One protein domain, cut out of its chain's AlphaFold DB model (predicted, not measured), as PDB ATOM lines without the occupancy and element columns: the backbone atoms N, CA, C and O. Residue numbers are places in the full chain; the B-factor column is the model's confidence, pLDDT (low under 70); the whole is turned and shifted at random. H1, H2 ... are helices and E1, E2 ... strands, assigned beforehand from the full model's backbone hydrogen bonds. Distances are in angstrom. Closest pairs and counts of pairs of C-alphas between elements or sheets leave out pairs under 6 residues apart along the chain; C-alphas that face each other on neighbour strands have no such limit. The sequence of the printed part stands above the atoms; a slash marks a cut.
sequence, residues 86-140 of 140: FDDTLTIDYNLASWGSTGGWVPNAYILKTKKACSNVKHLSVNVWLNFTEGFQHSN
ATOM      1  N   PHE A  86     188.659 144.570 214.234       85.25
ATOM      2  CA  PHE A  86     188.236 145.553 215.226       85.25
ATOM      3  C   PHE A  86     189.045 145.371 216.518       85.25
ATOM      4  O   PHE A  86     188.707 144.545 217.366       85.25
ATOM      5  N   ASP A  87     190.136 146.123 216.650       88.12
ATOM      6  CA  ASP A  87     191.072 146.035 217.771       88.12
ATOM      7  C   ASP A  87     191.251 147.377 218.510       88.12
ATOM      8  O   ASP A  87     190.548 148.365 218.273       88.12
ATOM      9  N   ASP A  88     192.187 147.413 219.458       89.44
ATOM     10  CA  ASP A  88     192.474 148.600 220.267       89.44
ATOM     11  C   ASP A  88     193.356 149.647 219.566       89.44
ATOM     12  O   ASP A  88     193.627 150.705 220.145       89.44
ATOM     13  N   THR A  89     193.789 149.404 218.326       91.50
ATOM     14  CA  THR A  89     194.477 150.427 217.520       91.50
ATOM     15  C   THR A  89     193.493 151.469 216.992       91.50
ATOM     16  O   THR A  89     193.861 152.621 216.744       91.50
ATOM     17  N   LEU A  90     192.219 151.087 216.884       90.00
ATOM     18  CA  LEU A  90     191.150 151.949 216.414       90.00
ATOM     19  C   LEU A  90     190.724 152.957 217.486       90.00
ATOM     20  O   LEU A  90     190.751 152.708 218.696       90.00
ATOM     21  N   THR A  91     190.305 154.123 217.006       89.44
ATOM     22  CA  THR A  91     189.743 155.201 217.821       89.44
ATOM     23  C   THR A  91     188.270 155.349 217.485       89.44
ATOM     24  O   THR A  91     187.886 155.315 216.317       89.44
ATOM     25  N   ILE A  92     187.457 155.521 218.518       86.69
ATOM     26  CA  ILE A  92     186.030 155.788 218.402       86.69
ATOM     27  C   ILE A  92     185.816 157.285 218.611       86.69
ATOM     28  O   ILE A  92     186.209 157.820 219.649       86.69
ATOM     29  N   ASP A  93     185.192 157.934 217.633       88.81
ATOM     30  CA  ASP A  93     184.776 159.335 217.686       88.81
ATOM     31  C   ASP A  93     183.269 159.406 217.411       88.81
ATOM     32  O   ASP A  93     182.815 159.125 216.301       88.81
ATOM     33  N   TYR A  94     182.494 159.725 218.445       85.94
ATOM     34  CA  TYR A  94     181.058 159.956 218.353       85.94
ATOM     35  C   TYR A  94     180.749 161.402 218.705       85.94
ATOM     36  O   TYR A  94     181.147 161.899 219.757       85.94
ATOM     37  N   ASN A  95     179.960 162.044 217.852       87.19
ATOM     38  CA  ASN A  95     179.436 163.379 218.079       87.19
ATOM     39  C   ASN A  95     177.907 163.333 218.057       87.19
ATOM     40  O   ASN A  95     177.308 162.940 217.057       87.19
ATOM     41  N   LEU A  96     177.283 163.718 219.165       86.12
ATOM     42  CA  LEU A  96     175.838 163.778 219.313       86.12
ATOM     43  C   LEU A  96     175.382 165.234 219.290       86.12
ATOM     44  O   LEU A  96     175.898 166.073 220.026       86.12
ATOM     45  N   ALA A  97     174.362 165.509 218.484       86.88
ATOM     46  CA  ALA A  97     173.597 166.746 218.534       86.88
ATOM     47  C   ALA A  97     172.261 166.493 219.240       86.88
ATOM     48  O   ALA A  97     171.690 165.405 219.132       86.88
ATOM     49  N   SER A  98     171.749 167.494 219.950       85.12
ATOM     50  CA  SER A  98     170.435 167.433 220.598       85.12
ATOM     51  C   SER A  98     169.531 168.547 220.083       85.12
ATOM     52  O   SER A  98     170.003 169.587 219.632       85.12
ATOM     53  N   TRP A  99     168.218 168.331 220.115       82.44
ATOM     54  CA  TRP A  99     167.254 169.360 219.737       82.44
ATOM     55  C   TRP A  99     166.895 170.222 220.951       82.44
ATOM     56  O   TRP A  99     166.469 169.699 221.983       82.44
ATOM     57  N   GLY A 100     167.082 171.538 220.834       75.44
ATOM     58  CA  GLY A 100     166.793 172.493 221.903       75.44
ATOM     59  C   GLY A 100     165.309 172.862 221.994       75.44
ATOM     60  O   GLY A 100     164.592 172.880 220.993       75.44
ATOM     61  N   SER A 101     164.845 173.233 223.191       77.06
ATOM     62  CA  SER A 101     163.478 173.742 223.415       77.06
ATOM     63  C   SER A 101     163.186 175.048 222.666       77.06
ATOM     64  O   SER A 101     162.035 175.337 222.362       77.06
ATOM     65  N   THR A 102     164.225 175.817 222.332       79.94
ATOM     66  CA  THR A 102     164.151 177.049 221.533       79.94
ATOM     67  C   THR A 102     164.023 176.791 220.029       79.94
ATOM     68  O   THR A 102     163.941 177.743 219.260       79.94
ATOM     69  N   GLY A 103     164.005 175.522 219.608       81.50
ATOM     70  CA  GLY A 103     164.055 175.121 218.206       81.50
ATOM     71  C   GLY A 103     165.484 175.164 217.662       81.50
ATOM     72  O   GLY A 103     166.215 176.130 217.861       81.50
ATOM     73  N   GLY A 104     165.887 174.094 216.980       87.88
ATOM     74  CA  GLY A 104     167.206 173.952 216.368       87.88
ATOM     75  C   GLY A 104     168.035 172.815 216.962       87.88
ATOM     76  O   GLY A 104     167.893 172.442 218.130       87.88
ATOM     77  N   TRP A 105     168.919 172.269 216.128       85.19
ATOM     78  CA  TRP A 105     169.937 171.316 216.554       85.19
ATOM     79  C   TRP A 105     171.082 172.063 217.230       85.19
ATOM     80  O   TRP A 105     171.716 172.924 216.622       85.19
ATOM     81  N   VAL A 106     171.367 171.702 218.476       84.81
ATOM     82  CA  VAL A 106     172.569 172.109 219.196       84.81
ATOM     83  C   VAL A 106     173.650 171.072 218.881       84.81
ATOM     84  O   VAL A 106     173.536 169.923 219.327       84.81
ATOM     85  N   PRO A 107     174.668 171.417 218.071       83.50
ATOM     86  CA  PRO A 107     175.750 170.492 217.758       83.50
ATOM     87  C   PRO A 107     176.599 170.229 219.005       83.50
ATOM     88  O   PRO A 107     176.604 171.035 219.935       83.50
ATOM     89  N   ASN A 108     177.370 169.137 219.001       81.38
ATOM     90  CA  ASN A 108     178.335 168.829 220.064       81.38
ATOM     91  C   ASN A 108     177.712 168.737 221.467       81.38
ATOM     92  O   ASN A 108     178.388 168.986 222.463       81.38
ATOM     93  N   ALA A 109     176.435 168.365 221.559       79.81
ATOM     94  CA  ALA A 109     175.759 168.140 222.832       79.81
ATOM     95  C   ALA A 109     176.461 167.051 223.660       79.81
ATOM     96  O   ALA A 109     176.414 167.070 224.889       79.81
ATOM     97  N   TYR A 110     177.122 166.107 222.988       80.56
ATOM     98  CA  TYR A 110     178.048 165.177 223.612       80.56
ATOM     99  C   TYR A 110     179.082 164.700 222.596       80.56
ATOM    100  O   TYR A 110     178.727 164.261 221.504       80.56
ATOM    101  N   ILE A 111     180.358 164.772 222.968       85.12
ATOM    102  CA  ILE A 111     181.468 164.273 222.159       85.12
ATOM    103  C   ILE A 111     182.159 163.161 222.942       85.12
ATOM    104  O   ILE A 111     182.669 163.392 224.037       85.12
ATOM    105  N   LEU A 112     182.207 161.962 222.370       83.06
ATOM    106  CA  LEU A 112     182.952 160.828 222.904       83.06
ATOM    107  C   LEU A 112     184.109 160.514 221.969       83.06
ATOM    108  O   LEU A 112     183.913 159.948 220.897       83.06
ATOM    109  N   LYS A 113     185.321 160.838 222.417       87.25
ATOM    110  CA  LYS A 113     186.566 160.456 221.748       87.25
ATOM    111  C   LYS A 113     187.332 159.515 222.643       87.25
ATOM    112  O   LYS A 113     187.889 159.937 223.655       87.25
ATOM    113  N   THR A 114     187.366 158.243 222.274       84.25
ATOM    114  CA  THR A 114     188.074 157.236 223.054       84.25
ATOM    115  C   THR A 114     189.023 156.418 222.190       84.25
ATOM    116  O   THR A 114     188.678 155.935 221.112       84.25
ATOM    117  N   LYS A 115     190.262 156.303 222.670       85.81
ATOM    118  CA  LYS A 115     191.301 155.435 222.100       85.81
ATOM    119  C   LYS A 115     191.113 154.032 222.669       85.81
ATOM    120  O   LYS A 115     190.664 153.928 223.804       85.81
ATOM    121  N   LYS A 116     191.532 152.982 221.956       88.31
ATOM    122  CA  LYS A 116     191.271 151.573 222.317       88.31
ATOM    123  C   LYS A 116     189.805 151.190 222.129       88.31
ATOM    124  O   LYS A 116     189.052 151.040 223.093       88.31
ATOM    125  N   ALA A 117     189.384 151.123 220.870       84.44
ATOM    126  CA  ALA A 117     187.990 150.901 220.503       84.44
ATOM    127  C   ALA A 117     187.396 149.624 221.124       84.44
ATOM    128  O   ALA A 117     186.340 149.690 221.754       84.44
ATOM    129  N   CYS A 118     188.080 148.486 220.993       84.50
ATOM    130  CA  CYS A 118     187.581 147.186 221.447       84.50
ATOM    131  C   CYS A 118     187.375 147.141 222.966       84.50
ATOM    132  O   CYS A 118     186.278 146.833 223.442       84.50
ATOM    133  N   SER A 119     188.388 147.546 223.731       85.19
ATOM    134  CA  SER A 119     188.322 147.598 225.190       85.19
ATOM    135  C   SER A 119     187.194 148.514 225.677       85.19
ATOM    136  O   SER A 119     186.413 148.123 226.545       85.19
ATOM    137  N   ASN A 120     187.042 149.708 225.096       83.56
ATOM    138  CA  ASN A 120     185.984 150.628 225.522       83.56
ATOM    139  C   ASN A 120     184.582 150.148 225.141       83.56
ATOM    140  O   ASN A 120     183.670 150.268 225.955       83.56
ATOM    141  N   VAL A 121     184.392 149.573 223.950       81.44
ATOM    142  CA  VAL A 121     183.086 149.014 223.558       81.44
ATOM    143  C   VAL A 121     182.697 147.863 224.474       81.44
ATOM    144  O   VAL A 121     181.548 147.805 224.918       81.44
ATOM    145  N   LYS A 122     183.654 147.003 224.834       78.38
ATOM    146  CA  LYS A 122     183.448 145.939 225.821       78.38
ATOM    147  C   LYS A 122     183.002 146.500 227.176       78.38
ATOM    148  O   LYS A 122     182.075 145.962 227.776       78.38
ATOM    149  N   HIS A 123     183.609 147.593 227.638       75.06
ATOM    150  CA  HIS A 123     183.224 148.259 228.889       75.06
ATOM    151  C   HIS A 123     181.881 148.996 228.818       75.06
ATOM    152  O   HIS A 123     181.179 149.059 229.820       75.06
ATOM    153  N   LEU A 124     181.498 149.537 227.662       69.88
ATOM    154  CA  LEU A 124     180.181 150.159 227.474       69.88
ATOM    155  C   LEU A 124     179.063 149.115 227.373       69.88
ATOM    156  O   LEU A 124     177.920 149.384 227.729       69.88
ATOM    157  N   SER A 125     179.406 147.915 226.911       66.62
ATOM    158  CA  SER A 125     178.446 146.878 226.542       66.62
ATOM    159  C   SER A 125     178.449 145.688 227.502       66.62
ATOM    160  O   SER A 125     177.946 144.649 227.109       66.62
ATOM    161  N   VAL A 126     178.993 145.791 228.724       56.97
ATOM    162  CA  VAL A 126     179.348 144.650 229.614       56.97
ATOM    163  C   VAL A 126     178.347 143.483 229.603       56.97
ATOM    164  O   VAL A 126     178.765 142.340 229.441       56.97
ATOM    165  N   ASN A 127     177.041 143.753 229.701       61.50
ATOM    166  CA  ASN A 127     176.011 142.702 229.712       61.50
ATOM    167  C   ASN A 127     175.548 142.255 228.316       61.50
ATOM    168  O   ASN A 127     175.096 141.130 228.144       61.50
ATOM    169  N   VAL A 128     175.634 143.130 227.315       62.50
ATOM    170  CA  VAL A 128     175.205 142.854 225.932       62.50
ATOM    171  C   VAL A 128     176.330 142.205 225.121       62.50
ATOM    172  O   VAL A 128     176.067 141.427 224.210       62.50
ATOM    173  N   TRP A 129     177.586 142.483 225.473       62.69
ATOM    174  CA  TRP A 129     178.777 142.029 224.763       62.69
ATOM    175  C   TRP A 129     178.906 140.511 224.770       62.69
ATOM    176  O   TRP A 129     179.209 139.939 223.731       62.69
ATOM    177  N   LEU A 130     178.630 139.859 225.906       62.34
ATOM    178  CA  LEU A 130     178.681 138.398 226.017       62.34
ATOM    179  C   LEU A 130     177.683 137.737 225.054       62.34
ATOM    180  O   LEU A 130     178.101 136.970 224.189       62.34
ATOM    181  N   ASN A 131     176.410 138.150 225.102       65.25
ATOM    182  CA  ASN A 131     175.363 137.671 224.189       65.25
ATOM    183  C   ASN A 131     175.707 137.944 222.716       65.25
ATOM    184  O   ASN A 131     175.445 137.118 221.844       65.25
ATOM    185  N   PHE A 132     176.303 139.106 222.431       63.62
ATOM    186  CA  PHE A 132     176.756 139.456 221.089       63.62
ATOM    187  C   PHE A 132     177.866 138.505 220.624       63.62
ATOM    188  O   PHE A 132     177.748 137.924 219.551       63.62
ATOM    189  N   THR A 133     178.910 138.284 221.430       65.00
ATOM    190  CA  THR A 133     180.041 137.417 221.059       65.00
ATOM    191  C   THR A 133     179.671 135.942 220.928       65.00
ATOM    192  O   THR A 133     180.170 135.284 220.018       65.00
ATOM    193  N   GLU A 134     178.776 135.429 221.773       62.78
ATOM    194  CA  GLU A 134     178.281 134.049 221.675       62.78
ATOM    195  C   GLU A 134     177.525 133.815 220.360       62.78
ATOM    196  O   GLU A 134     177.716 132.788 219.706       62.78
ATOM    197  N   GLY A 135     176.751 134.809 219.906       57.88
ATOM    198  CA  GLY A 135     176.061 134.765 218.616       57.88
ATOM    199  C   GLY A 135     177.001 134.637 217.410       57.88
ATOM    200  O   GLY A 135     176.641 133.992 216.430       57.88
ATOM    201  N   PHE A 136     178.219 135.189 217.483       59.16
ATOM    202  CA  PHE A 136     179.228 135.031 216.424       59.16
ATOM    203  C   PHE A 136     180.057 133.751 216.565       59.16
ATOM    204  O   PHE A 136     180.485 133.196 215.553       59.16
ATOM    205  N   GLN A 137     180.262 133.241 217.785       53.12
ATOM    206  CA  GLN A 137     180.986 131.981 218.004       53.12
ATOM    207  C   GLN A 137     180.253 130.758 217.434       53.12
ATOM    208  O   GLN A 137     180.909 129.794 217.056       53.12
ATOM    209  N   HIS A 138     178.923 130.803 217.318       42.03
ATOM    210  CA  HIS A 138     178.119 129.714 216.746       42.03
ATOM    211  C   HIS A 138     177.968 129.776 215.210       42.03
ATOM    212  O   HIS A 138     177.133 129.072 214.649       42.03
ATOM    213  N   SER A 139     178.737 130.634 214.524       41.72
ATOM    214  CA  SER A 139     178.669 130.827 213.062       41.72
ATOM    215  C   SER A 139     179.846 130.228 212.274       41.72
ATOM    216  O   SER A 139     180.094 130.650 211.147       41.72
ATOM    217  N   ASN A 140     180.545 129.242 212.854       33.00
ATOM    218  CA  ASN A 140     181.577 128.437 212.183       33.00
ATOM    219  C   ASN A 140     181.123 126.994 211.977       33.00
ATOM    220  O   ASN A 140     180.625 126.399 212.961       33.00
TER     221      ASN A 140
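Overview. This is residues 86 to 140 of the 140 residues of an uncharacterized protein of Acyrthosiphon pisum (UniProt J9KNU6). A long, two-stranded hairpin, E1 and E2, has the short helix H1 at its open end, and H2 leads away from H1, with residues 131 to 140 sticking out. The 55 printed residues run E1, E2, H1, H2, a mixed class with one antiparallel sheet, E1 - E2. The whole is extended, with a radius of gyration of the C-alphas of 15.9 A and spans of 52 by 23 by 18 A.

Along the chain. Find C-alpha 91 at (189.743, 155.201, 217.821); from there E1, residues 91 to 99, runs 26.6 A. E2, residues 105 to 115, returns over 27.2 A. H1 is residues 117 to 124, and H2, residues 126 to 137, ends at C-alpha 137, (180.986, 131.981, 218.004).

Arrangement. In the hairpin, look at N 94 and O 112, 2.8 A apart. The closest C-alphas of E1 and H1, Thr 91 and Ala 117, are 5.4 A apart. H1 and H2 are close but not clearly touching, the closest C-alphas, Lys 122 and Trp 129, being 6.2 A apart. H2 is apart from both strands. Every O i to N i+4 pair is within hydrogen-bond range in H1, 6 of 8 in H2.

Size, cuts and confidence. The C-alphas of Thr 102 and Asn 140 are farthest apart, 52.5 A. The printed part has no cut, and its three links are tight. Residues 124 to 140 have pLDDT under 70.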